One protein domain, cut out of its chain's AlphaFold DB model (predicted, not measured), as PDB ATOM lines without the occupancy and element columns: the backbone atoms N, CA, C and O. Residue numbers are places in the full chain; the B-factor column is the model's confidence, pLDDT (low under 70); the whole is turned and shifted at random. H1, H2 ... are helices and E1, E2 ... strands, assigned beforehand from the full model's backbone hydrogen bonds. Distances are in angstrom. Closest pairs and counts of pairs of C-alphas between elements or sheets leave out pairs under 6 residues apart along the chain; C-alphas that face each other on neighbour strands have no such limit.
ATOM      1  N   TRP A   2     186.600 186.679 275.531       56.50
ATOM      2  CA  TRP A   2     187.870 187.167 274.959       56.50
ATOM      3  C   TRP A   2     187.723 188.270 273.907       56.50
ATOM      4  O   TRP A   2     188.505 189.212 273.908       56.50
ATOM      5  N   GLU A   3     186.682 188.214 273.074       54.97
ATOM      6  CA  GLU A   3     186.359 189.305 272.145       54.97
ATOM      7  C   GLU A   3     185.936 190.596 272.862       54.97
ATOM      8  O   GLU A   3     186.277 191.679 272.406       54.97
ATOM      9  N   ALA A   4     185.248 190.511 274.006       52.72
ATOM     10  CA  ALA A   4     184.852 191.690 274.783       52.72
ATOM     11  C   ALA A   4     186.063 192.346 275.463       52.72
ATOM     12  O   ALA A   4     186.197 193.566 275.409       52.72
ATOM     13  N   ILE A   5     186.984 191.541 276.013       54.47
ATOM     14  CA  ILE A   5     188.275 192.019 276.534       54.47
ATOM     15  C   ILE A   5     189.092 192.653 275.397       54.47
ATOM     16  O   ILE A   5     189.632 193.742 275.560       54.47
ATOM     17  N   TRP A   6     189.123 192.028 274.217       57.19
ATOM     18  CA  TRP A   6     189.837 192.548 273.046       57.19
ATOM     19  C   TRP A   6     189.264 193.890 272.584       57.19
ATOM     20  O   TRP A   6     190.009 194.833 272.319       57.19
ATOM     21  N   LEU A   7     187.934 194.001 272.508       57.59
ATOM     22  CA  LEU A   7     187.239 195.232 272.137       57.59
ATOM     23  C   LEU A   7     187.441 196.338 273.176       57.59
ATOM     24  O   LEU A   7     187.663 197.485 272.795       57.59
ATOM     25  N   ALA A   8     187.401 196.007 274.468       53.38
ATOM     26  CA  ALA A   8     187.680 196.957 275.537       53.38
ATOM     27  C   ALA A   8     189.132 197.462 275.455       53.38
ATOM     28  O   ALA A   8     189.340 198.671 275.372       53.38
ATOM     29  N   LEU A   9     190.122 196.567 275.351       56.56
ATOM     30  CA  LEU A   9     191.542 196.929 275.224       56.56
ATOM     31  C   LEU A   9     191.804 197.833 274.007       56.56
ATOM     32  O   LEU A   9     192.499 198.842 274.132       56.56
ATOM     33  N   ASN A  10     191.191 197.541 272.853       54.75
ATOM     34  CA  ASN A  10     191.335 198.372 271.650       54.75
ATOM     35  C   ASN A  10     190.618 199.730 271.761       54.75
ATOM     36  O   ASN A  10     191.178 200.753 271.376       54.75
ATOM     37  N   LYS A  11     189.413 199.783 272.345       52.62
ATOM     38  CA  LYS A  11     188.666 201.040 272.555       52.62
ATOM     39  C   LYS A  11     189.418 202.025 273.462       52.62
ATOM     40  O   LYS A  11     189.235 203.238 273.335       52.62
ATOM     41  N   TYR A  12     190.234 201.519 274.388       47.69
ATOM     42  CA  TYR A  12     191.057 202.337 275.281       47.69
ATOM     43  C   TYR A  12     192.376 202.799 274.644       47.69
ATOM     44  O   TYR A  12     192.820 203.909 274.952       47.69
ATOM     45  N   ALA A  13     192.936 202.034 273.700       48.06
ATOM     46  CA  ALA A  13     194.086 202.454 272.893       48.06
ATOM     47  C   ALA A  13     193.781 203.716 272.053       48.06
ATOM     48  O   ALA A  13     194.598 204.636 271.989       48.06
ATOM     49  N   ASP A  14     192.565 203.824 271.506       45.59
ATOM     50  CA  ASP A  14     192.141 204.954 270.658       45.59
ATOM     51  C   ASP A  14     191.912 206.275 271.420       45.59
ATOM     52  O   ASP A  14     191.863 207.348 270.817       45.59
ATOM     53  N   LYS A  15     191.786 206.242 272.755       45.69
ATOM     54  CA  LYS A  15     191.540 207.442 273.586       45.69
ATOM     55  C   LYS A  15     192.813 208.122 274.104       45.69
ATOM     56  O   LYS A  15     192.710 209.045 274.911       45.69
ATOM     57  N   GLY A  16     194.000 207.678 273.682       38.66
ATOM     58  CA  GLY A  16     195.283 208.312 274.022       38.66
ATOM     59  C   GLY A  16     195.672 208.256 275.507       38.66
ATOM     60  O   GLY A  16     196.616 208.929 275.909       38.66
ATOM     61  N   LYS A  17     194.958 207.473 276.325       41.81
ATOM     62  CA  LYS A  17     195.219 207.307 277.765       41.81
ATOM     63  C   LYS A  17     195.998 206.036 278.107       41.81
ATOM     64  O   LYS A  17     196.287 205.828 279.275       41.81
ATOM     65  N   LEU A  18     196.297 205.202 277.109       44.25
ATOM     66  CA  LEU A  18     196.928 203.900 277.276       44.25
ATOM     67  C   LEU A  18     197.644 203.489 275.983       44.25
ATOM     68  O   LEU A  18     197.014 203.357 274.938       44.25
ATOM     69  N   SER A  19     198.956 203.257 276.032       45.06
ATOM     70  CA  SER A  19     199.734 202.741 274.893       45.06
ATOM     71  C   SER A  19     199.607 201.214 274.767       45.06
ATOM     72  O   SER A  19     200.608 200.507 274.672       45.06
ATOM     73  N   ILE A  20     198.382 200.678 274.784       50.34
ATOM     74  CA  ILE A  20     198.144 199.241 274.578       50.34
ATOM     75  C   ILE A  20     198.061 198.989 273.077       50.34
ATOM     76  O   ILE A  20     197.046 199.242 272.437       50.34
ATOM     77  N   THR A  21     199.146 198.492 272.490       54.22
ATOM     78  CA  THR A  21     199.107 198.004 271.105       54.22
ATOM     79  C   THR A  21     198.272 196.715 271.021       54.22
ATOM     80  O   THR A  21     198.208 195.977 272.008       54.22
ATOM     81  N   PRO A  22     197.697 196.362 269.855       52.44
ATOM     82  CA  PRO A  22     196.986 195.091 269.672       52.44
ATOM     83  C   PRO A  22     197.800 193.857 270.099       52.44
ATOM     84  O   PRO A  22     197.248 192.907 270.639       52.44
ATOM     85  N   ILE A  23     199.128 193.904 269.945       50.34
ATOM     86  CA  ILE A  23     200.055 192.850 270.391       50.34
ATOM     87  C   ILE A  23     200.084 192.736 271.924       50.34
ATOM     88  O   ILE A  23     200.144 191.635 272.468       50.34
ATOM     89  N   ILE A  24     200.057 193.865 272.638       52.59
ATOM     90  CA  ILE A  24     199.992 193.882 274.107       52.59
ATOM     91  C   ILE A  24     198.616 193.390 274.567       52.59
ATOM     92  O   ILE A  24     198.545 192.585 275.493       52.59
ATOM     93  N   ALA A  25     197.543 193.789 273.882       52.78
ATOM     94  CA  ALA A  25     196.198 193.308 274.175       52.78
ATOM     95  C   ALA A  25     196.070 191.783 274.002       52.78
ATOM     96  O   ALA A  25     195.482 191.108 274.846       52.78
ATOM     97  N   GLU A  26     196.677 191.226 272.952       54.50
ATOM     98  CA  GLU A  26     196.720 189.782 272.711       54.50
ATOM     99  C   GLU A  26     197.483 189.037 273.806       54.50
ATOM    100  O   GLU A  26     197.035 187.991 274.275       54.50
ATOM    101  N   LYS A  27     198.614 189.593 274.255       55.41
ATOM    102  CA  LYS A  27     199.396 189.030 275.361       55.41
ATOM    103  C   LYS A  27     198.608 189.027 276.666       55.41
ATOM    104  O   LYS A  27     198.572 187.990 277.317       55.41
ATOM    105  N   ILE A  28     197.947 190.135 277.007       56.41
ATOM    106  CA  ILE A  28     197.090 190.227 278.197       56.41
ATOM    107  C   ILE A  28     195.981 189.176 278.114       56.41
ATOM    108  O   ILE A  28     195.807 188.395 279.039       56.41
ATOM    109  N   ILE A  29     195.290 189.076 276.978       60.66
ATOM    110  CA  ILE A  29     194.239 188.070 276.780       60.66
ATOM    111  C   ILE A  29     194.766 186.645 276.914       60.66
ATOM    112  O   ILE A  29     194.096 185.804 277.504       60.66
ATOM    113  N   ASN A  30     195.942 186.348 276.368       58.91
ATOM    114  CA  ASN A  30     196.516 185.011 276.467       58.91
ATOM    115  C   ASN A  30     196.963 184.679 277.896       58.91
ATOM    116  O   ASN A  30     196.788 183.540 278.309       58.91
ATOM    117  N   ILE A  31     197.448 185.659 278.666       58.91
ATOM    118  CA  ILE A  31     197.733 185.494 280.100       58.91
ATOM    119  C   ILE A  31     196.429 185.237 280.860       58.91
ATOM    120  O   ILE A  31     196.295 184.212 281.522       58.91
ATOM    121  N   LEU A  32     195.419 186.088 280.679       63.22
ATOM    122  CA  LEU A  32     194.113 185.925 281.318       63.22
ATOM    123  C   LEU A  32     193.470 184.571 280.973       63.22
ATOM    124  O   LEU A  32     192.866 183.948 281.836       63.22
ATOM    125  N   LYS A  33     193.636 184.067 279.740       64.19
ATOM    126  CA  LYS A  33     193.165 182.729 279.319       64.19
ATOM    127  C   LYS A  33     193.773 181.589 280.115       64.19
ATOM    128  O   LYS A  33     193.136 180.551 280.246       64.19
ATOM    129  N   THR A  34     195.012 181.759 280.555       60.09
ATOM    130  CA  THR A  34     195.730 180.740 281.324       60.09
ATOM    131  C   THR A  34     195.478 180.836 282.821       60.09
ATOM    132  O   THR A  34     195.780 179.882 283.524       60.09
ATOM    133  N   ARG A  35     194.951 181.967 283.301       60.38
ATOM    134  CA  ARG A  35     194.865 182.272 284.734       60.38
ATOM    135  C   ARG A  35     193.433 182.346 285.260       60.38
ATOM    136  O   ARG A  35     193.172 181.913 286.373       60.38
ATOM    137  N   LEU A  36     192.487 182.815 284.446       64.06
ATOM    138  CA  LEU A  36     191.078 182.902 284.829       64.06
ATOM    139  C   LEU A  36     190.317 181.594 284.537       64.06
ATOM    140  O   LEU A  36     190.565 180.956 283.508       64.06
ATOM    141  N   PRO A  37     189.330 181.220 285.376       58.44
ATOM    142  CA  PRO A  37     188.405 180.127 285.087       58.44
ATOM    143  C   PRO A  37     187.727 180.253 283.710       58.44
ATOM    144  O   PRO A  37     187.356 181.331 283.246       58.44
ATOM    145  N   SER A  38     187.518 179.122 283.031       53.84
ATOM    146  CA  SER A  38     186.932 179.110 281.680       53.84
ATOM    147  C   SER A  38     185.482 179.612 281.618       53.84
ATOM    148  O   SER A  38     185.006 179.997 280.549       53.84
ATOM    149  N   ASP A  39     184.778 179.580 282.748       51.53
ATOM    150  CA  ASP A  39     183.388 179.991 282.930       51.53
ATOM    151  C   ASP A  39     183.235 181.405 283.511       51.53
ATOM    152  O   ASP A  39     182.099 181.851 283.696       51.53
ATOM    153  N   THR A  40     184.336 182.138 283.737       50.94
ATOM    154  CA  THR A  40     184.300 183.530 284.203       50.94
ATOM    155  C   THR A  40     183.371 184.364 283.314       50.94
ATOM    156  O   THR A  40     183.628 184.617 282.135       50.94
ATOM    157  N   LYS A  41     182.241 184.814 283.873       43.91
ATOM    158  CA  LYS A  41     181.296 185.691 283.172       43.91
ATOM    159  C   LYS A  41     181.696 187.139 283.386       43.91
ATOM    160  O   LYS A  41     181.209 187.827 284.276       43.91
ATOM    161  N   LEU A  42     182.556 187.632 282.508       47.66
ATOM    162  CA  LEU A  42     182.721 189.068 282.338       47.66
ATOM    163  C   LEU A  42     181.520 189.584 281.545       47.66
ATOM    164  O   LEU A  42     181.427 189.353 280.338       47.66
ATOM    165  N   GLY A  43     180.573 190.227 282.234       41.81
ATOM    166  CA  GLY A  43     179.550 191.062 281.603       41.81
ATOM    167  C   GLY A  43     180.177 192.201 280.787       41.81
ATOM    168  O   GLY A  43     181.344 192.145 280.397       41.81
ATOM    169  N   SER A  44     179.421 193.259 280.498       37.25
ATOM    170  CA  SER A  44     179.962 194.454 279.842       37.25
ATOM    171  C   SER A  44     181.030 195.120 280.722       37.25
ATOM    172  O   SER A  44     180.704 195.983 281.520       37.25
ATOM    173  N   LEU A  45     182.295 194.713 280.578       41.62
ATOM    174  CA  LEU A  45     183.463 195.423 281.104       41.62
ATOM    175  C   LEU A  45     183.385 196.878 280.647       41.62
ATOM    176  O   LEU A  45     183.446 197.156 279.444       41.62
ATOM    177  N   GLU A  46     183.226 197.801 281.590       39.22
ATOM    178  CA  GLU A  46     183.044 199.206 281.243       39.22
ATOM    179  C   GLU A  46     184.371 199.971 281.209       39.22
ATOM    180  O   GLU A  46     184.503 200.872 280.371       39.22
ATOM    181  N   LYS A  47     185.383 199.597 282.012       43.84
ATOM    182  CA  LYS A  47     186.729 200.207 282.020       43.84
ATOM    183  C   LYS A  47     187.861 199.187 282.212       43.84
ATOM    184  O   LYS A  47     187.689 198.153 282.840       43.84
ATOM    185  N   ILE A  48     189.014 199.488 281.605       49.03
ATOM    186  CA  ILE A  48     190.290 198.795 281.824       49.03
ATOM    187  C   ILE A  48     191.296 199.857 282.245       49.03
ATOM    188  O   ILE A  48     191.522 200.809 281.489       49.03
ATOM    189  N   PHE A  49     191.917 199.672 283.405       53.50
ATOM    190  CA  PHE A  49     193.084 200.444 283.798       53.50
ATOM    191  C   PHE A  49     194.323 199.558 283.681       53.50
ATOM    192  O   PHE A  49     194.463 198.537 284.340       53.50
ATOM    193  N   ALA A  50     195.215 199.961 282.787       49.69
ATOM    194  CA  ALA A  50     196.567 199.445 282.680       49.69
ATOM    195  C   ALA A  50     197.488 200.657 282.483       49.69
ATOM    196  O   ALA A  50     197.029 201.756 282.162       49.69
ATOM    197  N   SER A  51     198.782 200.504 282.719       47.81
ATOM    198  CA  SER A  51     199.715 201.629 282.738       47.81
ATOM    199  C   SER A  51     200.045 202.189 281.341       47.81
ATOM    200  O   SER A  51     200.403 201.463 280.412       47.81
ATOM    201  N   SER A  52     200.007 203.518 281.192       38.12
ATOM    202  CA  SER A  52     200.918 204.238 280.292       38.12
ATOM    203  C   SER A  52     201.662 205.290 281.105       38.12
ATOM    204  O   SER A  52     201.036 206.202 281.642       38.12
ATOM    205  N   ILE A  53     202.982 205.119 281.213       38.84
ATOM    206  CA  ILE A  53     203.904 205.985 281.957       38.84
ATOM    207  C   ILE A  53     203.832 207.395 281.369       38.84
ATOM    208  O   ILE A  53     204.292 207.598 280.247       38.84
ATOM    209  N   ILE A  60     207.257 207.424 293.960       40.44
ATOM    210  CA  ILE A  60     206.990 207.362 295.404       40.44
ATOM    211  C   ILE A  60     206.559 205.934 295.752       40.44
ATOM    212  O   ILE A  60     205.375 205.667 295.776       40.44
ATOM    213  N   ASN A  61     207.540 205.051 295.971       50.12
ATOM    214  CA  ASN A  61     207.558 203.710 296.599       50.12
ATOM    215  C   ASN A  61     206.418 202.668 296.411       50.12
ATOM    216  O   ASN A  61     206.740 201.491 296.510       50.12
ATOM    217  N   GLU A  62     205.170 203.014 296.100       55.50
ATOM    218  CA  GLU A  62     204.029 202.110 295.868       55.50
ATOM    219  C   GLU A  62     203.043 202.788 294.891       55.50
ATOM    220  O   GLU A  62     202.791 203.992 294.991       55.50
ATOM    221  N   TRP A  63     202.481 202.055 293.923       66.88
ATOM    222  CA  TRP A  63     201.508 202.603 292.964       66.88
ATOM    223  C   TRP A  63     200.071 202.299 293.388       66.88
ATOM    224  O   TRP A  63     199.635 201.157 293.331       66.88
ATOM    225  N   LEU A  64     199.319 203.345 293.734       75.00
ATOM    226  CA  LEU A  64     197.872 203.302 293.948       75.00
ATOM    227  C   LEU A  64     197.064 203.229 292.633       75.00
ATOM    228  O   LEU A  64     197.186 204.106 291.772       75.00
ATOM    229  N   LEU A  65     196.197 202.225 292.513       78.31
ATOM    230  CA  LEU A  65     195.217 202.046 291.447       78.31
ATOM    231  C   LEU A  65     193.815 201.906 292.055       78.31
ATOM    232  O   LEU A  65     193.608 201.108 292.958       78.31
ATOM    233  N   GLU A  66     192.854 202.676 291.555       79.94
ATOM    234  CA  GLU A  66     191.498 202.746 292.108       79.94
ATOM    235  C   GLU A  66     190.462 202.495 291.003       79.94
ATOM    236  O   GLU A  66     190.530 203.107 289.928       79.94
ATOM    237  N   GLY A  67     189.530 201.584 291.273       80.00
ATOM    238  CA  GLY A  67     188.332 201.304 290.490       80.00
ATOM    239  C   GLY A  67     187.199 202.284 290.789       80.00
ATOM    240  O   GLY A  67     187.405 203.398 291.280       80.00
ATOM    241  N   GLU A  68     185.978 201.894 290.449       80.62
ATOM    242  CA  GLU A  68     184.744 202.657 290.631       80.62
ATOM    243  C   GLU A  68     183.629 201.749 291.193       80.62
ATOM    244  O   GLU A  68     183.815 200.568 291.434       80.62
ATOM    245  N   ASP A  69     182.422 202.286 291.398       84.44
ATOM    246  CA  ASP A  69     181.246 201.493 291.807       84.44
ATOM    247  C   ASP A  69     180.641 200.716 290.615       84.44
ATOM    248  O   ASP A  69     179.476 200.891 290.244       84.44
ATOM    249  N   LYS A  70     181.477 199.947 289.910       84.31
ATOM    250  CA  LYS A  70     181.123 199.101 288.763       84.31
ATOM    251  C   LYS A  70     182.225 198.076 288.499       84.31
ATOM    252  O   LYS A  70     183.380 198.322 288.787       84.31
ATOM    253  N   LYS A  71     181.876 197.049 287.722       80.44
ATOM    254  CA  LYS A  71     182.821 196.031 287.256       80.44
ATOM    255  C   LYS A  71     184.016 196.615 286.487       80.44
ATOM    256  O   LYS A  71     183.863 197.067 285.340       80.44
ATOM    257  N   ASP A  72     185.198 196.447 287.057       77.31
ATOM    258  CA  ASP A  72     186.487 196.902 286.559       77.31
ATOM    259  C   ASP A  72     187.479 195.745 286.314       77.31
ATOM    260  O   ASP A  72     187.364 194.630 286.824       77.31
ATOM    261  N   LEU A  73     188.458 196.010 285.441       79.75
ATOM    262  CA  LEU A  73     189.672 195.205 285.280       79.75
ATOM    263  C   LEU A  73     190.871 196.107 285.575       79.75
ATOM    264  O   LEU A  73     191.163 197.034 284.806       79.75
ATOM    265  N   LEU A  74     191.553 195.810 286.674       79.00
ATOM    266  CA  LEU A  74     192.649 196.583 287.237       79.00
ATOM    267  C   LEU A  74     193.934 195.760 287.150       79.00
ATOM    268  O   LEU A  74     194.029 194.680 287.722       79.00
ATOM    269  N   ILE A  75     194.914 196.258 286.392       81.31
ATOM    270  CA  ILE A  75     196.203 195.586 286.206       81.31
ATOM    271  C   ILE A  75     197.311 196.515 286.689       81.31
ATOM    272  O   ILE A  75     197.553 197.575 286.097       81.31
ATOM    273  N   GLY A  76     197.985 196.086 287.746       77.06
ATOM    274  CA  GLY A  76     199.111 196.754 288.357       77.06
ATOM    275  C   GLY A  76     200.373 196.749 287.495       77.06
ATOM    276  O   GLY A  76     200.443 196.244 286.363       77.06
ATOM    277  N   ASN A  77     201.399 197.418 288.001       77.38
ATOM    278  CA  ASN A  77     202.677 197.557 287.335       77.38
ATOM    279  C   ASN A  77     203.676 196.528 287.844       77.38
ATOM    280  O   ASN A  77     204.286 196.700 288.886       77.38
ATOM    281  N   SER A  78     204.020 195.592 286.967       80.88
ATOM    282  CA  SER A  78     205.056 194.568 287.169       80.88
ATOM    283  C   SER A  78     206.446 195.018 287.674       80.88
ATOM    284  O   SER A  78     207.292 194.169 287.939       80.88
ATOM    285  N   LYS A  79     206.766 196.316 287.722       80.38
ATOM    286  CA  LYS A  79     208.085 196.817 288.150       80.38
ATOM    287  C   LYS A  79     208.113 197.406 289.556       80.38
ATOM    288  O   LYS A  79     209.212 197.657 290.042       80.38
ATOM    289  N   ILE A  80     206.963 197.684 290.160       79.44
ATOM    290  CA  ILE A  80     206.856 198.325 291.477       79.44
ATOM    291  C   ILE A  80     205.680 197.727 292.239       79.44
ATOM    292  O   ILE A  80     204.723 197.312 291.603       79.44
ATOM    293  N   SER A  81     205.744 197.745 293.567       84.81
ATOM    294  CA  SER A  81     204.619 197.374 294.429       84.81
ATOM    295  C   SER A  81     203.389 198.232 294.156       84.81
ATOM    296  O   SER A  81     203.500 199.418 293.817       84.81
ATOM    297  N   ASN A  82     202.210 197.642 294.270       84.56
ATOM    298  CA  ASN A  82     200.930 198.248 293.946       84.56
ATOM    299  C   ASN A  82     199.971 198.157 295.126       84.56
ATOM    300  O   ASN A  82     199.996 197.211 295.903       84.56
ATOM    301  N   ILE A  83     199.101 199.152 295.232       87.69
ATOM    302  CA  ILE A  83     197.910 199.115 296.070       87.69
ATOM    303  C   ILE A  83     196.732 199.260 295.115       87.69
ATOM    304  O   ILE A  83     196.631 200.278 294.435       87.69
ATOM    305  N   ILE A  84     195.869 198.255 295.026       88.62
ATOM    306  CA  ILE A  84     194.761 198.216 294.069       88.62
ATOM    307  C   ILE A  84     193.441 198.121 294.833       88.62
ATOM    308  O   ILE A  84     193.270 197.199 295.619       88.62
ATOM    309  N   TYR A  85     192.512 199.041 294.576       89.88
ATOM    310  CA  TYR A  85     191.147 199.033 295.115       89.88
ATOM    311  C   TYR A  85     190.139 198.815 293.984       89.88
ATOM    312  O   TYR A  85     190.138 199.611 293.050       89.88
ATOM    313  N   GLY A  86     189.293 197.786 294.061       90.00
ATOM    314  CA  GLY A  86     188.175 197.550 293.133       90.00
ATOM    315  C   GLY A  86     186.971 198.446 293.434       90.00
ATOM    316  O   GLY A  86     186.518 199.199 292.575       90.00
ATOM    317  N   TYR A  87     186.605 198.506 294.715       91.69
ATOM    318  CA  TYR A  87     185.449 199.190 295.302       91.69
ATOM    319  C   TYR A  87     184.119 198.462 295.165       91.69
ATOM    320  O   TYR A  87     183.631 197.988 296.184       91.69
ATOM    321  N   GLY A  88     183.434 198.505 294.024       88.62
ATOM    322  CA  GLY A  88     182.043 198.054 293.964       88.62
ATOM    323  C   GLY A  88     181.710 197.262 292.716       88.62
ATOM    324  O   GLY A  88     182.028 197.674 291.610       88.62
ATOM    325  N   ASN A  89     180.866 196.244 292.876       91.06
ATOM    326  CA  ASN A  89     180.584 195.186 291.903       91.06
ATOM    327  C   ASN A  89     181.786 194.259 291.665       91.06
ATOM    328  O   ASN A  89     182.862 194.449 292.180       91.06
ATOM    329  N   ASN A  90     181.549 193.225 290.859       89.44
ATOM    330  CA  ASN A  90     182.466 192.107 290.665       89.44
ATOM    331  C   ASN A  90     183.666 192.477 289.778       89.44
ATOM    332  O   ASN A  90     183.543 192.437 288.542       89.44
ATOM    333  N   ASP A  91     184.816 192.717 290.377       85.69
ATOM    334  CA  ASP A  91     186.038 193.206 289.755       85.69
ATOM    335  C   ASP A  91     187.058 192.103 289.440       85.69
ATOM    336  O   ASP A  91     186.920 190.937 289.811       85.69
ATOM    337  N   ILE A  92     188.078 192.457 288.653       86.06
ATOM    338  CA  ILE A  92     189.274 191.634 288.444       86.06
ATOM    339  C   ILE A  92     190.506 192.483 288.735       86.06
ATOM    340  O   ILE A  92     190.778 193.442 288.008       86.06
ATOM    341  N   LEU A  93     191.267 192.103 289.755       89.50
ATOM    342  CA  LEU A  93     192.471 192.785 290.212       89.50
ATOM    343  C   LEU A  93     193.689 191.888 289.982       89.50
ATOM    344  O   LEU A  93     193.695 190.726 290.380       89.50
ATOM    345  N   ILE A  94     194.721 192.436 289.341       90.75
ATOM    346  CA  ILE A  94     195.987 191.749 289.066       90.75
ATOM    347  C   ILE A  94     197.133 192.637 289.545       90.75
ATOM    348  O   ILE A  94     197.298 193.720 288.986       90.75
ATOM    349  N   GLY A  95     197.914 192.195 290.532       88.50
ATOM    350  CA  GLY A  95     199.029 192.955 291.109       88.50
ATOM    351  C   GLY A  95     200.206 193.071 290.143       88.50
ATOM    352  O   GLY A  95     200.395 194.096 289.487       88.50
ATOM    353  N   GLY A  96     200.958 191.992 289.937       87.38
ATOM    354  CA  GLY A  96     202.108 192.033 289.046       87.38
ATOM    355  C   GLY A  96     203.224 191.070 289.413       87.38
ATOM    356  O   GLY A  96     203.107 189.872 289.184       87.38
ATOM    357  N   LYS A  97     204.391 191.619 289.760       89.38
ATOM    358  CA  LYS A  97     205.610 190.839 290.066       89.38
ATOM    359  C   LYS A  97     206.276 191.257 291.381       89.38
ATOM    360  O   LYS A  97     207.389 190.818 291.668       89.38
ATOM    361  N   GLN A  98     205.709 192.241 292.059       92.62
ATOM    362  CA  GLN A  98     206.248 192.780 293.300       92.62
ATOM    363  C   GLN A  98     205.244 192.471 294.399       92.62
ATOM    364  O   GLN A  98     204.133 192.089 294.089       92.62
ATOM    365  N   SER A  99     205.621 192.678 295.657       95.81
ATOM    366  CA  SER A  99     204.666 192.591 296.761       95.81
ATOM    367  C   SER A  99     203.602 193.675 296.634       95.81
ATOM    368  O   SER A  99     203.908 194.863 296.784       95.81
ATOM    369  N   ASP A 100     202.378 193.256 296.368       95.62
ATOM    370  CA  ASP A 100     201.216 194.071 296.067       95.62
ATOM    371  C   ASP A 100     200.138 193.915 297.158       95.62
ATOM    372  O   ASP A 100     200.101 192.946 297.919       95.62
ATOM    373  N   LYS A 101     199.245 194.905 297.260       97.44
ATOM    374  CA  LYS A 101     198.059 194.879 298.124       97.44
ATOM    375  C   LYS A 101     196.811 195.066 297.286       97.44
ATOM    376  O   LYS A 101     196.663 196.102 296.638       97.44
ATOM    377  N   LEU A 102     195.916 194.089 297.293       97.38
ATOM    378  CA  LEU A 102     194.691 194.113 296.494       97.38
ATOM    379  C   LEU A 102     193.473 194.097 297.417       97.38
ATOM    380  O   LEU A 102     193.380 193.244 298.294       97.38
ATOM    381  N   TYR A 103     192.541 195.015 297.185       96.75
ATOM    382  CA  TYR A 103     191.284 195.174 297.910       96.75
ATOM    383  C   TYR A 103     190.132 195.075 296.909       96.75
ATOM    384  O   TYR A 103     189.985 195.972 296.079       96.75
ATOM    385  N   GLY A 104     189.356 193.992 296.960       94.88
ATOM    386  CA  GLY A 104     188.210 193.741 296.084       94.88
ATOM    387  C   GLY A 104     187.119 194.783 296.305       94.88
ATOM    388  O   GLY A 104     186.932 195.677 295.480       94.88
ATOM    389  N   GLY A 105     186.526 194.778 297.495       93.81
ATOM    390  CA  GLY A 105     185.477 195.719 297.862       93.81
ATOM    391  C   GLY A 105     184.139 195.012 298.007       93.81
ATOM    392  O   GLY A 105     184.020 194.049 298.752       93.81
ATOM    393  N   PHE A 106     183.093 195.543 297.384       92.12
ATOM    394  CA  PHE A 106     181.792 194.888 297.300       92.12
ATOM    395  C   PHE A 106     181.661 194.136 295.988       92.12
ATOM    396  O   PHE A 106     181.743 194.763 294.944       92.12
ATOM    397  N   GLY A 107     181.212 192.891 296.023       92.50
ATOM    398  CA  GLY A 107     180.957 192.098 294.826       92.50
ATOM    399  C   GLY A 107     181.694 190.772 294.887       92.50
ATOM    400  O   GLY A 107     182.427 190.504 295.820       92.50
ATOM    401  N   ASP A 108     181.451 189.910 293.904       93.12
ATOM    402  CA  ASP A 108     182.225 188.670 293.784       93.12
ATOM    403  C   ASP A 108     183.466 188.951 292.926       93.12
ATOM    404  O   ASP A 108     183.379 188.944 291.685       93.12
ATOM    405  N   ASP A 109     184.593 189.222 293.571       93.75
ATOM    406  CA  ASP A 109     185.812 189.706 292.936       93.75
ATOM    407  C   ASP A 109     186.780 188.577 292.581       93.75
ATOM    408  O   ASP A 109     186.740 187.465 293.109       93.75
ATOM    409  N   ILE A 110     187.676 188.848 291.629       95.00
ATOM    410  CA  ILE A 110     188.794 187.962 291.294       95.00
ATOM    411  C   ILE A 110     190.102 188.690 291.577       95.00
ATOM    412  O   ILE A 110     190.401 189.688 290.923       95.00
ATOM    413  N   LEU A 111     190.897 188.164 292.504       97.00
ATOM    414  CA  LEU A 111     192.167 188.750 292.921       97.00
ATOM    415  C   LEU A 111     193.324 187.817 292.553       97.00
ATOM    416  O   LEU A 111     193.336 186.639 292.909       97.00
ATOM    417  N   GLU A 112     194.320 188.349 291.854       96.44
ATOM    418  CA  GLU A 112     195.572 187.664 291.541       96.44
ATOM    419  C   GLU A 112     196.742 188.573 291.925       96.44
ATOM    420  O   GLU A 112     196.974 189.589 291.269       96.44
ATOM    421  N   GLY A 113     197.482 188.218 292.977       95.56
ATOM    422  CA  GLY A 113     198.656 188.981 293.410       95.56
ATOM    423  C   GLY A 113     199.725 189.043 292.317       95.56
ATOM    424  O   GLY A 113     200.071 190.115 291.827       95.56
ATOM    425  N   GLY A 114     200.089 187.884 291.770       93.69
ATOM    426  CA  GLY A 114     201.065 187.777 290.692       93.69
ATOM    427  C   GLY A 114     202.302 187.044 291.181       93.69
ATOM    428  O   GLY A 114     202.150 186.058 291.872       93.69
ATOM    429  N   GLU A 115     203.503 187.429 290.746       94.69
ATOM    430  CA  GLU A 115     204.718 187.002 291.464       94.69
ATOM    431  C   GLU A 115     204.942 187.976 292.628       94.69
ATOM    432  O   GLU A 115     204.736 189.169 292.437       94.69
ATOM    433  N   GLY A 116     205.478 187.522 293.755       96.75
ATOM    434  CA  GLY A 116     205.750 188.403 294.893       96.75
ATOM    435  C   GLY A 116     205.229 187.788 296.178       96.75
ATOM    436  O   GLY A 116     204.776 186.658 296.173       96.75
ATOM    437  N   ASP A 117     205.360 188.500 297.291       98.00
ATOM    438  CA  ASP A 117     204.656 188.114 298.515       98.00
ATOM    439  C   ASP A 117     203.537 189.146 298.719       98.00
ATOM    440  O   ASP A 117     203.834 190.291 299.088       98.00
ATOM    441  N   ASP A 118     202.295 188.770 298.414       98.50
ATOM    442  CA  ASP A 118     201.155 189.683 298.257       98.50
ATOM    443  C   ASP A 118     200.149 189.615 299.421       98.50
ATOM    444  O   ASP A 118     199.980 188.591 300.089       98.50
ATOM    445  N   GLU A 119     199.426 190.714 299.660       98.25
ATOM    446  CA  GLU A 119     198.290 190.763 300.594       98.25
ATOM    447  C   GLU A 119     196.976 190.958 299.822       98.25
ATOM    448  O   GLU A 119     196.769 191.979 299.161       98.25
ATOM    449  N   LEU A 120     196.061 189.994 299.930       98.25
ATOM    450  CA  LEU A 120     194.804 189.974 299.182       98.25
ATOM    451  C   LEU A 120     193.607 190.074 300.137       98.25
ATOM    452  O   LEU A 120     193.477 189.283 301.071       98.25
ATOM    453  N   TYR A 121     192.725 191.034 299.885       96.38
ATOM    454  CA  TYR A 121     191.526 191.322 300.665       96.38
ATOM    455  C   TYR A 121     190.315 191.301 299.729       96.38
ATOM    456  O   TYR A 121     190.122 192.253 298.982       96.38
ATOM    457  N   GLY A 122     189.511 190.241 299.739       93.81
ATOM    458  CA  GLY A 122     188.263 190.184 298.960       93.81
ATOM    459  C   GLY A 122     187.211 191.159 299.492       93.81
ATOM    460  O   GLY A 122     186.648 191.952 298.750       93.81
ATOM    461  N   GLU A 123     187.124 191.250 300.822       92.75
ATOM    462  CA  GLU A 123     186.173 192.081 301.567       92.75
ATOM    463  C   GLU A 123     184.736 191.535 301.553       92.75
ATOM    464  O   GLU A 123     184.440 190.671 302.379       92.75
ATOM    465  N   TYR A 124     183.819 192.074 300.748       91.19
ATOM    466  CA  TYR A 124     182.401 191.703 300.761       91.19
ATOM    467  C   TYR A 124     181.988 190.994 299.477       91.19
ATOM    468  O   TYR A 124     181.858 191.640 298.446       91.19
ATOM    469  N   GLY A 125     181.530 189.754 299.592       91.69
ATOM    470  CA  GLY A 125     180.994 188.984 298.473       91.69
ATOM    471  C   GLY A 125     181.596 187.593 298.459       91.69
ATOM    472  O   GLY A 125     182.105 187.143 299.474       91.69
ATOM    473  N   SER A 126     181.429 186.860 297.359       93.12
ATOM    474  CA  SER A 126     182.027 185.532 297.181       93.12
ATOM    475  C   SER A 126     183.244 185.618 296.266       93.12
ATOM    476  O   SER A 126     183.121 185.488 295.046       93.12
ATOM    477  N   ASP A 127     184.417 185.808 296.856       94.94
ATOM    478  CA  ASP A 127     185.624 186.178 296.122       94.94
ATOM    479  C   ASP A 127     186.422 184.971 295.622       94.94
ATOM    480  O   ASP A 127     186.293 183.839 296.091       94.94
ATOM    481  N   THR A 128     187.261 185.181 294.608       95.88
ATOM    482  CA  THR A 128     188.161 184.159 294.064       95.88
ATOM    483  C   THR A 128     189.598 184.658 294.011       95.88
ATOM    484  O   THR A 128     189.935 185.535 293.221       95.88
ATOM    485  N   TYR A 129     190.476 184.011 294.769       97.88
ATOM    486  CA  TYR A 129     191.910 184.281 294.793       97.88
ATOM    487  C   TYR A 129     192.650 183.293 293.900       97.88
ATOM    488  O   TYR A 129     192.503 182.081 294.054       97.88
ATOM    489  N   ILE A 130     193.451 183.785 292.964       97.19
ATOM    490  CA  ILE A 130     194.248 182.947 292.067       97.19
ATOM    491  C   ILE A 130     195.647 182.805 292.655       97.19
ATOM    492  O   ILE A 130     196.350 183.796 292.823       97.19
ATOM    493  N   TRP A 131     196.053 181.565 292.932       97.69
ATOM    494  CA  TRP A 131     197.364 181.262 293.502       97.69
ATOM    495  C   TRP A 131     197.962 179.980 292.910       97.69
ATOM    496  O   TRP A 131     197.247 179.111 292.407       97.69
ATOM    497  N   GLY A 132     199.285 179.841 292.936       96.25
ATOM    498  CA  GLY A 132     199.969 178.694 292.351       96.25
ATOM    499  C   GLY A 132     201.488 178.814 292.381       96.25
ATOM    500  O   GLY A 132     202.050 179.732 292.967       96.25
ATOM    501  N   ALA A 133     202.162 177.862 291.736       95.56
ATOM    502  CA  ALA A 133     203.614 177.765 291.784       95.56
ATOM    503  C   ALA A 133     204.282 178.931 291.038       95.56
ATOM    504  O   ALA A 133     203.938 179.221 289.888       95.56
ATOM    505  N   GLY A 134     205.279 179.545 291.670       95.06
ATOM    506  CA  GLY A 134     205.996 180.707 291.152       95.06
ATOM    507  C   GLY A 134     205.264 182.033 291.345       95.06
ATOM    508  O   GLY A 134     205.736 183.034 290.809       95.06
ATOM    509  N   LEU A 135     204.128 182.040 292.053       95.75
ATOM    510  CA  LEU A 135     203.410 183.261 292.421       95.75
ATOM    511  C   LEU A 135     203.894 183.836 293.766       95.75
ATOM    512  O   LEU A 135     203.686 185.006 294.021       95.75
ATOM    513  N   GLY A 136     204.684 183.079 294.537       96.62
ATOM    514  CA  GLY A 136     205.288 183.526 295.794       96.62
ATOM    515  C   GLY A 136     204.421 183.277 297.032       96.62
ATOM    516  O   GLY A 136     203.559 182.389 297.013       96.62
ATOM    517  N   ASN A 137     204.754 183.931 298.154       98.38
ATOM    518  CA  ASN A 137     204.139 183.649 299.452       98.38
ATOM    519  C   ASN A 137     203.111 184.709 299.837       98.38
ATOM    520  O   ASN A 137     203.460 185.770 300.352       98.38
ATOM    521  N   ASP A 138     201.840 184.360 299.691       98.56
ATOM    522  CA  ASP A 138     200.757 185.328 299.815       98.56
ATOM    523  C   ASP A 138     199.968 185.156 301.110       98.56
ATOM    524  O   ASP A 138     199.977 184.105 301.765       98.56
ATOM    525  N   ILE A 139     199.233 186.206 301.466       98.06
ATOM    526  CA  ILE A 139     198.293 186.211 302.581       98.06
ATOM    527  C   ILE A 139     196.916 186.640 302.083       98.06
ATOM    528  O   ILE A 139     196.759 187.726 301.529       98.06
ATOM    529  N   ILE A 140     195.903 185.816 302.346       97.62
ATOM    530  CA  ILE A 140     194.499 186.141 302.071       97.62
ATOM    531  C   ILE A 140     193.799 186.510 303.371       97.62
ATOM    532  O   ILE A 140     193.725 185.711 304.308       97.62
ATOM    533  N   PHE A 141     193.235 187.709 303.411       93.88
ATOM    534  CA  PHE A 141     192.465 188.203 304.538       93.88
ATOM    535  C   PHE A 141     190.977 188.139 304.248       93.88
ATOM    536  O   PHE A 141     190.427 188.988 303.551       93.88
ATOM    537  N   GLU A 142     190.326 187.180 304.898       90.75
ATOM    538  CA  GLU A 142     188.887 187.003 304.791       90.75
ATOM    539  C   GLU A 142     188.087 187.684 305.898       90.75
ATOM    540  O   GLU A 142     188.521 187.793 307.054       90.75
ATOM    541  N   SER A 143     186.876 188.108 305.533       77.12
ATOM    542  CA  SER A 143     185.905 188.746 306.429       77.12
ATOM    543  C   SER A 143     184.508 188.167 306.219       77.12
ATOM    544  O   SER A 143     183.554 188.881 305.940       77.12
ATOM    545  N   ARG A 144     184.376 186.848 306.386       68.38
ATOM    546  CA  ARG A 144     183.143 186.129 306.053       68.38
ATOM    547  C   ARG A 144     181.889 186.645 306.774       68.38
ATOM    548  O   ARG A 144     181.836 186.662 308.011       68.38
ATOM    549  N   THR A 145     180.829 186.886 305.995       65.25
ATOM    550  CA  THR A 145     179.431 186.823 306.455       65.25
ATOM    551  C   THR A 145     178.795 185.480 306.060       65.25
ATOM    552  O   THR A 145     179.297 184.756 305.206       65.25
ATOM    553  N   ASP A 146     177.746 185.037 306.751       63.28
ATOM    554  CA  ASP A 146     177.257 183.647 306.732       63.28
ATOM    555  C   ASP A 146     176.692 183.139 305.389       63.28
ATOM    556  O   ASP A 146     176.423 181.940 305.260       63.28
ATOM    557  N   THR A 147     176.564 184.003 304.382       77.56
ATOM    558  CA  THR A 147     176.150 183.648 303.015       77.56
ATOM    559  C   THR A 147     177.297 183.509 302.022       77.56
ATOM    560  O   THR A 147     177.104 182.911 300.960       77.56
ATOM    561  N   ASP A 148     178.469 184.023 302.370       85.25
ATOM    562  CA  ASP A 148     179.558 184.237 301.429       85.25
ATOM    563  C   ASP A 148     180.410 182.970 301.289       85.25
ATOM    564  O   ASP A 148     180.570 182.178 302.241       85.25
ATOM    565  N   ARG A 149     180.874 182.726 300.058       89.94
ATOM    566  CA  ARG A 149     181.697 181.570 299.706       89.94
ATOM    567  C   ARG A 149     182.897 182.001 298.884       89.94
ATOM    568  O   ARG A 149     182.790 182.114 297.670       89.94
ATOM    569  N   ASP A 150     184.030 182.092 299.555       93.19
ATOM    570  CA  ASP A 150     185.284 182.478 298.915       93.19
ATOM    571  C   ASP A 150     186.077 181.258 298.456       93.19
ATOM    572  O   ASP A 150     185.987 180.161 299.029       93.19
ATOM    573  N   PHE A 151     186.872 181.445 297.409       95.19
ATOM    574  CA  PHE A 151     187.570 180.374 296.715       95.19
ATOM    575  C   PHE A 151     189.046 180.696 296.530       95.19
ATOM    576  O   PHE A 151     189.399 181.795 296.124       95.19
ATOM    577  N   VAL A 152     189.916 179.699 296.701       97.38
ATOM    578  CA  VAL A 152     191.283 179.761 296.162       97.38
ATOM    579  C   VAL A 152     191.332 178.890 294.914       97.38
ATOM    580  O   VAL A 152     191.118 177.678 294.970       97.38
ATOM    581  N   LYS A 153     191.610 179.496 293.763       96.62
ATOM    582  CA  LYS A 153     191.821 178.810 292.492       96.62
ATOM    583  C   LYS A 153     193.308 178.489 292.333       96.62
ATOM    584  O   LYS A 153     194.112 179.382 292.079       96.62
ATOM    585  N   LEU A 154     193.649 177.204 292.438       96.19
ATOM    586  CA  LEU A 154     195.000 176.695 292.212       96.19
ATOM    587  C   LEU A 154     195.243 176.550 290.711       96.19
ATOM    588  O   LEU A 154     194.539 175.779 290.047       96.19
ATOM    589  N   VAL A 155     196.241 177.274 290.207       93.31
ATOM    590  CA  VAL A 155     196.636 177.286 288.790       93.31
ATOM    591  C   VAL A 155     198.012 176.658 288.570       93.31
ATOM    592  O   VAL A 155     198.797 176.465 289.498       93.31
ATOM    593  N   GLY A 156     198.328 176.352 287.311       90.06
ATOM    594  CA  GLY A 156     199.637 175.824 286.917       90.06
ATOM    595  C   GLY A 156     199.719 174.300 286.951       90.06
ATOM    596  O   GLY A 156     200.812 173.745 287.008       90.06
ATOM    597  N   GLY A 157     198.574 173.615 286.894       91.25
ATOM    598  CA  GLY A 157     198.499 172.156 286.885       91.25
ATOM    599  C   GLY A 157     198.726 171.502 288.246       91.25
ATOM    600  O   GLY A 157     198.871 170.284 288.288       91.25
ATOM    601  N   ILE A 158     198.731 172.286 289.330       93.81
ATOM    602  CA  ILE A 158     198.793 171.785 290.706       93.81
ATOM    603  C   ILE A 158     197.628 170.820 290.940       93.81
ATOM    604  O   ILE A 158     196.477 171.119 290.599       93.81
ATOM    605  N   THR A 159     197.916 169.674 291.548       95.56
ATOM    606  CA  THR A 159     196.913 168.741 292.068       95.56
ATOM    607  C   THR A 159     196.938 168.724 293.601       95.56
ATOM    608  O   THR A 159     197.877 169.232 294.214       95.56
ATOM    609  N   PRO A 160     195.922 168.156 294.278       93.81
ATOM    610  CA  PRO A 160     195.926 168.072 295.742       93.81
ATOM    611  C   PRO A 160     197.126 167.323 296.317       93.81
ATOM    612  O   PRO A 160     197.514 167.557 297.454       93.81
ATOM    613  N   GLU A 161     197.709 166.412 295.544       94.56
ATOM    614  CA  GLU A 161     198.875 165.638 295.951       94.56
ATOM    615  C   GLU A 161     200.158 166.494 295.968       94.56
ATOM    616  O   GLU A 161     201.078 166.193 296.734       94.56
ATOM    617  N   ASP A 162     200.190 167.593 295.205       96.69
ATOM    618  CA  ASP A 162     201.319 168.528 295.106       96.69
ATOM    619  C   ASP A 162     201.384 169.541 296.260       96.69
ATOM    620  O   ASP A 162     202.371 170.274 296.378       96.69
ATOM    621  N   ILE A 163     200.359 169.590 297.116       97.12
ATOM    622  CA  ILE A 163     200.275 170.527 298.240       97.12
ATOM    623  C   ILE A 163     200.174 169.807 299.585       97.12
ATOM    624  O   ILE A 163     199.709 168.670 299.674       97.12
ATOM    625  N   ASP A 164     200.606 170.497 300.631       95.38
ATOM    626  CA  ASP A 164     200.214 170.238 302.015       95.38
ATOM    627  C   ASP A 164     199.313 171.385 302.476       95.38
ATOM    628  O   ASP A 164     199.526 172.530 302.080       95.38
ATOM    629  N   TYR A 165     198.304 171.105 303.298       95.69
ATOM    630  CA  TYR A 165     197.497 172.151 303.924       95.69
ATOM    631  C   TYR A 165     197.098 171.749 305.340       95.69
ATOM    632  O   TYR A 165     196.780 170.585 305.586       95.69
ATOM    633  N   TYR A 166     197.151 172.696 306.272       94.56
ATOM    634  CA  TYR A 166     196.918 172.439 307.694       94.56
ATOM    635  C   TYR A 166     196.612 173.719 308.474       94.56
ATOM    636  O   TYR A 166     196.910 174.832 308.037       94.56
ATOM    637  N   TYR A 167     196.044 173.555 309.667       92.00
ATOM    638  CA  TYR A 167     195.995 174.603 310.671       92.00
ATOM    639  C   TYR A 167     197.381 174.847 311.260       92.00
ATOM    640  O   TYR A 167     198.109 173.918 311.598       92.00
ATOM    641  N   THR A 168     197.716 176.120 311.437       89.69
ATOM    642  CA  THR A 168     198.930 176.573 312.114       89.69
ATOM    643  C   THR A 168     198.616 177.747 313.036       89.69
ATOM    644  O   THR A 168     197.661 178.493 312.810       89.69
ATOM    645  N   ASN A 169     199.423 177.933 314.079       87.62
ATOM    646  CA  ASN A 169     199.363 179.114 314.935       87.62
ATOM    647  C   ASN A 169     200.500 180.062 314.564       87.62
ATOM    648  O   ASN A 169     201.666 179.809 314.857       87.62
ATOM    649  N   HIS A 170     200.150 181.179 313.937       88.12
ATOM    650  CA  HIS A 170     201.104 182.211 313.569       88.12
ATOM    651  C   HIS A 170     201.182 183.286 314.659       88.12
ATOM    652  O   HIS A 170     200.156 183.772 315.131       88.12
ATOM    653  N   ASN A 171     202.389 183.732 315.018       88.06
ATOM    654  CA  ASN A 171     202.579 184.732 316.082       88.06
ATOM    655  C   ASN A 171     201.829 186.048 315.814       88.06
ATOM    656  O   ASN A 171     201.323 186.677 316.739       88.06
ATOM    657  N   THR A 172     201.761 186.459 314.547       90.75
ATOM    658  CA  THR A 172     201.110 187.712 314.131       90.75
ATOM    659  C   THR A 172     199.609 187.553 313.902       90.75
ATOM    660  O   THR A 172     198.847 188.477 314.170       90.75
ATOM    661  N   TYR A 173     199.180 186.396 313.392       89.25
ATOM    662  CA  TYR A 173     197.835 186.215 312.828       89.25
ATOM    663  C   TYR A 173     196.960 185.244 313.627       89.25
ATOM    664  O   TYR A 173     195.774 185.110 313.341       89.25
ATOM    665  N   GLY A 174     197.516 184.597 314.654       89.25
ATOM    666  CA  GLY A 174     196.834 183.556 315.411       89.25
ATOM    667  C   GLY A 174     196.604 182.300 314.572       89.25
ATOM    668  O   GLY A 174     197.403 181.968 313.688       89.25
ATOM    669  N   ARG A 175     195.507 181.592 314.860       88.44
ATOM    670  CA  ARG A 175     195.114 180.388 314.122       88.44
ATOM    671  C   ARG A 175     194.884 180.745 312.655       88.44
ATOM    672  O   ARG A 175     194.122 181.650 312.338       88.44
ATOM    673  N   SER A 176     195.557 180.038 311.765       92.38
ATOM    674  CA  SER A 176     195.547 180.275 310.322       92.38
ATOM    675  C   SER A 176     195.523 178.938 309.592       92.38
ATOM    676  O   SER A 176     195.887 177.916 310.173       92.38
ATOM    677  N   ILE A 177     195.109 178.934 308.329       94.12
ATOM    678  CA  ILE A 177     195.365 177.815 307.418       94.12
ATOM    679  C   ILE A 177     196.620 178.162 306.629       94.12
ATOM    680  O   ILE A 177     196.720 179.264 306.098       94.12
ATOM    681  N   GLU A 178     197.572 177.242 306.564       96.62
ATOM    682  CA  GLU A 178     198.717 177.338 305.661       96.62
ATOM    683  C   GLU A 178     198.545 176.286 304.568       96.62
ATOM    684  O   GLU A 178     198.334 175.114 304.871       96.62
ATOM    685  N   ILE A 179     198.620 176.708 303.308       97.69
ATOM    686  CA  ILE A 179     198.721 175.829 302.142       97.69
ATOM    687  C   ILE A 179     200.139 175.974 301.608       97.69
ATOM    688  O   ILE A 179     200.597 177.084 301.365       97.69
ATOM    689  N   LYS A 180     200.845 174.865 301.415       97.94
ATOM    690  CA  LYS A 180     202.231 174.845 300.963       97.94
ATOM    691  C   LYS A 180     202.369 174.003 299.708       97.94
ATOM    692  O   LYS A 180     201.986 172.836 299.701       97.94
ATOM    693  N   ILE A 181     202.980 174.557 298.668       97.94
ATOM    694  CA  ILE A 181     203.341 173.794 297.470       97.94
ATOM    695  C   ILE A 181     204.610 173.000 297.772       97.94
ATOM    696  O   ILE A 181     205.644 173.566 298.122       97.94
ATOM    697  N   LYS A 182     204.563 171.673 297.626       97.75
ATOM    698  CA  LYS A 182     205.679 170.786 297.999       97.75
ATOM    699  C   LYS A 182     206.931 171.025 297.165       97.75
ATOM    700  O   LYS A 182     208.041 170.965 297.687       97.75
ATOM    701  N   SER A 183     206.753 171.268 295.868       96.31
ATOM    702  CA  SER A 183     207.851 171.373 294.902       96.31
ATOM    703  C   SER A 183     208.651 172.672 295.033       96.31
ATOM    704  O   SER A 183     209.866 172.649 294.838       96.31
ATOM    705  N   THR A 184     207.992 173.784 295.368       97.00
ATOM    706  CA  THR A 184     208.620 175.110 295.498       97.00
ATOM    707  C   THR A 184     208.846 175.514 296.953       97.00
ATOM    708  O   THR A 184     209.765 176.274 297.245       97.00
ATOM    709  N   GLY A 185     208.045 174.982 297.876       97.31
ATOM    710  CA  GLY A 185     208.010 175.395 299.273       97.31
ATOM    711  C   GLY A 185     207.233 176.690 299.523       97.31
ATOM    712  O   GLY A 185     207.175 177.102 300.681       97.31
ATOM    713  N   GLU A 186     206.655 177.297 298.479       98.12
ATOM    714  CA  GLU A 186     205.830 178.507 298.567       98.12
ATOM    715  C   GLU A 186     204.584 178.267 299.413       98.12
ATOM    716  O   GLU A 186     204.052 177.148 299.451       98.12
ATOM    717  N   LYS A 187     204.129 179.320 300.092       98.19
ATOM    718  CA  LYS A 187     203.065 179.250 301.090       98.19
ATOM    719  C   LYS A 187     201.978 180.280 300.838       98.19
ATOM    720  O   LYS A 187     202.274 181.452 300.684       98.19
ATOM    721  N   LEU A 188     200.731 179.849 300.938       98.44
ATOM    722  CA  LEU A 188     199.569 180.714 301.049       98.44
ATOM    723  C   LEU A 188     199.041 180.641 302.479       98.44
ATOM    724  O   LEU A 188     198.680 179.562 302.959       98.44
ATOM    725  N   LEU A 189     199.004 181.781 303.163       97.44
ATOM    726  CA  LEU A 189     198.495 181.888 304.525       97.44
ATOM    727  C   LEU A 189     197.096 182.509 304.530       97.44
ATOM    728  O   LEU A 189     196.865 183.562 303.947       97.44
ATOM    729  N   ILE A 190     196.168 181.891 305.255       95.75
ATOM    730  CA  ILE A 190     194.797 182.382 305.427       95.75
ATOM    731  C   ILE A 190     194.534 182.550 306.931       95.75
ATOM    732  O   ILE A 190     194.170 181.582 307.613       95.75
ATOM    733  N   PRO A 191     194.765 183.749 307.497       93.56
ATOM    734  CA  PRO A 191     194.432 184.067 308.881       93.56
ATOM    735  C   PRO A 191     192.956 183.853 309.212       93.56
ATOM    736  O   PRO A 191     192.078 184.382 308.532       93.56
ATOM    737  N   ARG A 192     192.668 183.166 310.324       86.25
ATOM    738  CA  ARG A 192     191.296 182.962 310.809       86.25
ATOM    739  C   ARG A 192     191.031 183.860 312.005       86.25
ATOM    740  O   ARG A 192     191.386 183.548 313.139       86.25
ATOM    741  N   LYS A 193     190.341 184.978 311.766       75.56
ATOM    742  CA  LYS A 193     189.845 185.847 312.854       75.56
ATOM    743  C   LYS A 193     188.710 185.194 313.653       75.56
ATOM    744  O   LYS A 193     188.486 185.537 314.810       75.56
ATOM    745  N   SER A 194     187.990 184.261 313.036       74.25
ATOM    746  CA  SER A 194     186.985 183.401 313.662       74.25
ATOM    747  C   SER A 194     186.906 182.082 312.899       74.25
ATOM    748  O   SER A 194     187.385 182.001 311.769       74.25
ATOM    749  N   GLU A 195     186.238 181.070 313.461       66.31
ATOM    750  CA  GLU A 195     186.049 179.773 312.790       66.31
ATOM    751  C   GLU A 195     185.372 179.896 311.406       66.31
ATOM    752  O   GLU A 195     185.492 179.011 310.562       66.31
ATOM    753  N   ARG A 196     184.682 181.012 311.142       66.56
ATOM    754  CA  ARG A 196     184.020 181.269 309.860       66.56
ATOM    755  C   ARG A 196     184.787 182.227 308.955       66.56
ATOM    756  O   ARG A 196     184.542 182.187 307.764       66.56
ATOM    757  N   SER A 197     185.711 183.044 309.461       75.19
ATOM    758  CA  SER A 197     186.445 184.023 308.635       75.19
ATOM    759  C   SER A 197     187.589 183.334 307.891       75.19
ATOM    760  O   SER A 197     188.729 183.367 308.347       75.19
ATOM    761  N   THR A 198     187.260 182.622 306.816       85.06
ATOM    762  CA  THR A 198     188.194 181.838 306.004       85.06
ATOM    763  C   THR A 198     187.634 181.627 304.601       85.06
ATOM    764  O   THR A 198     186.423 181.695 304.402       85.06
ATOM    765  N   VAL A 199     188.514 181.264 303.670       91.38
ATOM    766  CA  VAL A 199     188.149 180.734 302.353       91.38
ATOM    767  C   VAL A 199     187.354 179.436 302.512       91.38
ATOM    768  O   VAL A 199     187.665 178.615 303.375       91.38
ATOM    769  N   SER A 200     186.340 179.238 301.666       91.38
ATOM    770  CA  SER A 200     185.455 178.072 301.712       91.38
ATOM    771  C   SER A 200     186.005 176.847 300.984       91.38
ATOM    772  O   SER A 200     185.919 175.738 301.510       91.38
ATOM    773  N   GLU A 201     186.546 177.004 299.773       93.06
ATOM    774  CA  GLU A 201     187.034 175.870 298.974       93.06
ATOM    775  C   GLU A 201     188.309 176.216 298.190       93.06
ATOM    776  O   GLU A 201     188.447 177.303 297.633       93.06
ATOM    777  N   MET A 202     189.202 175.236 298.055       95.44
ATOM    778  CA  MET A 202     190.214 175.218 297.000       95.44
ATOM    779  C   MET A 202     189.634 174.589 295.735       95.44
ATOM    780  O   MET A 202     189.000 173.531 295.793       95.44
ATOM    781  N   ILE A 203     189.897 175.194 294.579       95.62
ATOM    782  CA  ILE A 203     189.492 174.709 293.259       95.62
ATOM    783  C   ILE A 203     190.749 174.471 292.424       95.62
ATOM    784  O   ILE A 203     191.500 175.400 292.155       95.62
ATOM    785  N   PHE A 204     190.959 173.247 291.953       94.94
ATOM    786  CA  PHE A 204     192.118 172.880 291.132       94.94
ATOM    787  C   PHE A 204     191.824 173.056 289.636       94.94
ATOM    788  O   PHE A 204     190.666 173.195 289.220       94.94
ATOM    789  N   ASP A 205     192.855 173.055 288.790       90.00
ATOM    790  CA  ASP A 205     192.710 173.224 287.333       90.00
ATOM    791  C   ASP A 205     191.815 172.162 286.679       90.00
ATOM    792  O   ASP A 205     191.054 172.466 285.762       90.00
ATOM    793  N   ASN A 206     191.824 170.934 287.201       88.56
ATOM    794  CA  ASN A 206     190.956 169.846 286.738       88.56
ATOM    795  C   ASN A 206     189.500 169.938 287.250       88.56
ATOM    796  O   ASN A 206     188.703 169.039 286.984       88.56
ATOM    797  N   GLY A 207     189.155 170.987 288.004       89.44
ATOM    798  CA  GLY A 207     187.834 171.187 288.597       89.44
ATOM    799  C   GLY A 207     187.584 170.406 289.891       89.44
ATOM    800  O   GLY A 207     186.501 170.536 290.461       89.44
ATOM    801  N   LYS A 208     188.555 169.620 290.383       94.75
ATOM    802  CA  LYS A 208     188.494 169.023 291.726       94.75
ATOM    803  C   LYS A 208     188.398 170.149 292.753       94.75
ATOM    804  O   LYS A 208     189.012 171.202 292.591       94.75
ATOM    805  N   LYS A 209     187.615 169.909 293.801       94.25
ATOM    806  CA  LYS A 209     187.385 170.850 294.895       94.25
ATOM    807  C   LYS A 209     187.767 170.214 296.222       94.25
ATOM    808  O   LYS A 209     187.516 169.024 296.415       94.25
ATOM    809  N   VAL A 210     188.352 171.003 297.112       93.25
ATOM    810  CA  VAL A 210     188.671 170.613 298.490       93.25
ATOM    811  C   VAL A 210     188.076 171.663 299.419       93.25
ATOM    812  O   VAL A 210     188.339 172.848 299.239       93.25
ATOM    813  N   SER A 211     187.251 171.239 300.379       90.56
ATOM    814  CA  SER A 211     186.701 172.142 301.397       90.56
ATOM    815  C   SER A 211     187.822 172.640 302.306       90.56
ATOM    816  O   SER A 211     188.659 171.851 302.742       90.56
ATOM    817  N   LEU A 212     187.812 173.938 302.599       89.75
ATOM    818  CA  LEU A 212     188.611 174.581 303.641       89.75
ATOM    819  C   LEU A 212     187.749 174.961 304.858       89.75
ATOM    820  O   LEU A 212     188.176 175.724 305.722       89.75
TER     821      LEU A 212
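Overview. This is residues 2 to 53 and 60 to 212 of the 391 residues of an uncharacterized protein of Candidatus Jidaibacter acanthamoeba (UniProt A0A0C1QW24). Two twisted sheets of eight strands lie face to face as a sandwich, and from E2 to E11 the chain winds between them in stacked turns, one strand in each sheet. One end is extended by the antiparallel strands E12, E13 and E14 and the hairpin E15 and E16; the helical hairpin H1 and H2 only grazes the sheet that holds E1, H1 mostly at E1 and H2 mostly at E9 and E11. The 205 printed residues hold two named helices and then sixteen named strands; both sheets are mixed, and the class is mixed, helices and strands. The whole is compact, with a radius of gyration of the C-alphas of 16.6 A and spans of 51 by 35 by 31 A.

Arrangement. Begin with the sheet whose order is E1, residues 47 to 49, E3, 72 to 75, E5, 92 to 96, E7, 110 to 114, E9, 128 to 132, E11, 151 to 155, E15, 201 to 203, and E16, 209 to 211. E5 and E7 are parallel, with N 93 and O 110 2.8 A apart. E15 and E16 are an antiparallel hairpin, with N 202 and O 210 at 2.8 A. The other sheet runs E2, residues 63 to 66, E4, 82 to 88, E6, 101 to 106, E8, 119 to 124, E10, 138 to 141, E14, 187 to 191, E13, 174 to 181, and E12, 163 to 170. E6 and E8 are parallel, with N 104 and O 121 at 2.8 A. E12, E13 and E14 form a meander, each strand the antiparallel neighbour of the one before; look for N 168 and O 176 at 2.9 A, and N 179 and O 188 at 2.9 A. The parts of the sheets that face each other are 8.3 A centre to centre. H1, residues 2 to 13, and H2, residues 22 to 35, touch at the C-alphas of Leu 9 and Ala 25, 6.0 A, in a steep tilt of 39 degrees, opposite ways. H1 grazes the first sheet with residues 5 to 12, H2 with residues 28 to 35. In both helices every O i to N i+4 pair is within hydrogen-bond range.

Along the chain. Find C-alpha 2 at (187.870, 187.167, 274.959), where H1 begins and runs 16.6 A; H2 runs 19.9 A. E4 starts at C-alpha 82, (200.930, 198.248, 293.946), and spans 18.9 A. E13 spans 21.4 A, and E12, 19.3 A, bends by 67 degrees at residue 167. E16 ends at C-alpha 211, (186.701, 172.142, 301.397).

Size, cuts and confidence. The C-alphas of Asp 14 and Asn 169 are the two farthest apart, 51.8 A. Residues 54 to 59 are not printed, and C-alphas 53 and 60 stand 13.9 A apart across that cut. The link from H2 to E1 is long. The mean pLDDT of the printed part is 79.7; look for values under 70 at residues 2 to 53, 60 to 63, 144 to 146 and 195 to 196.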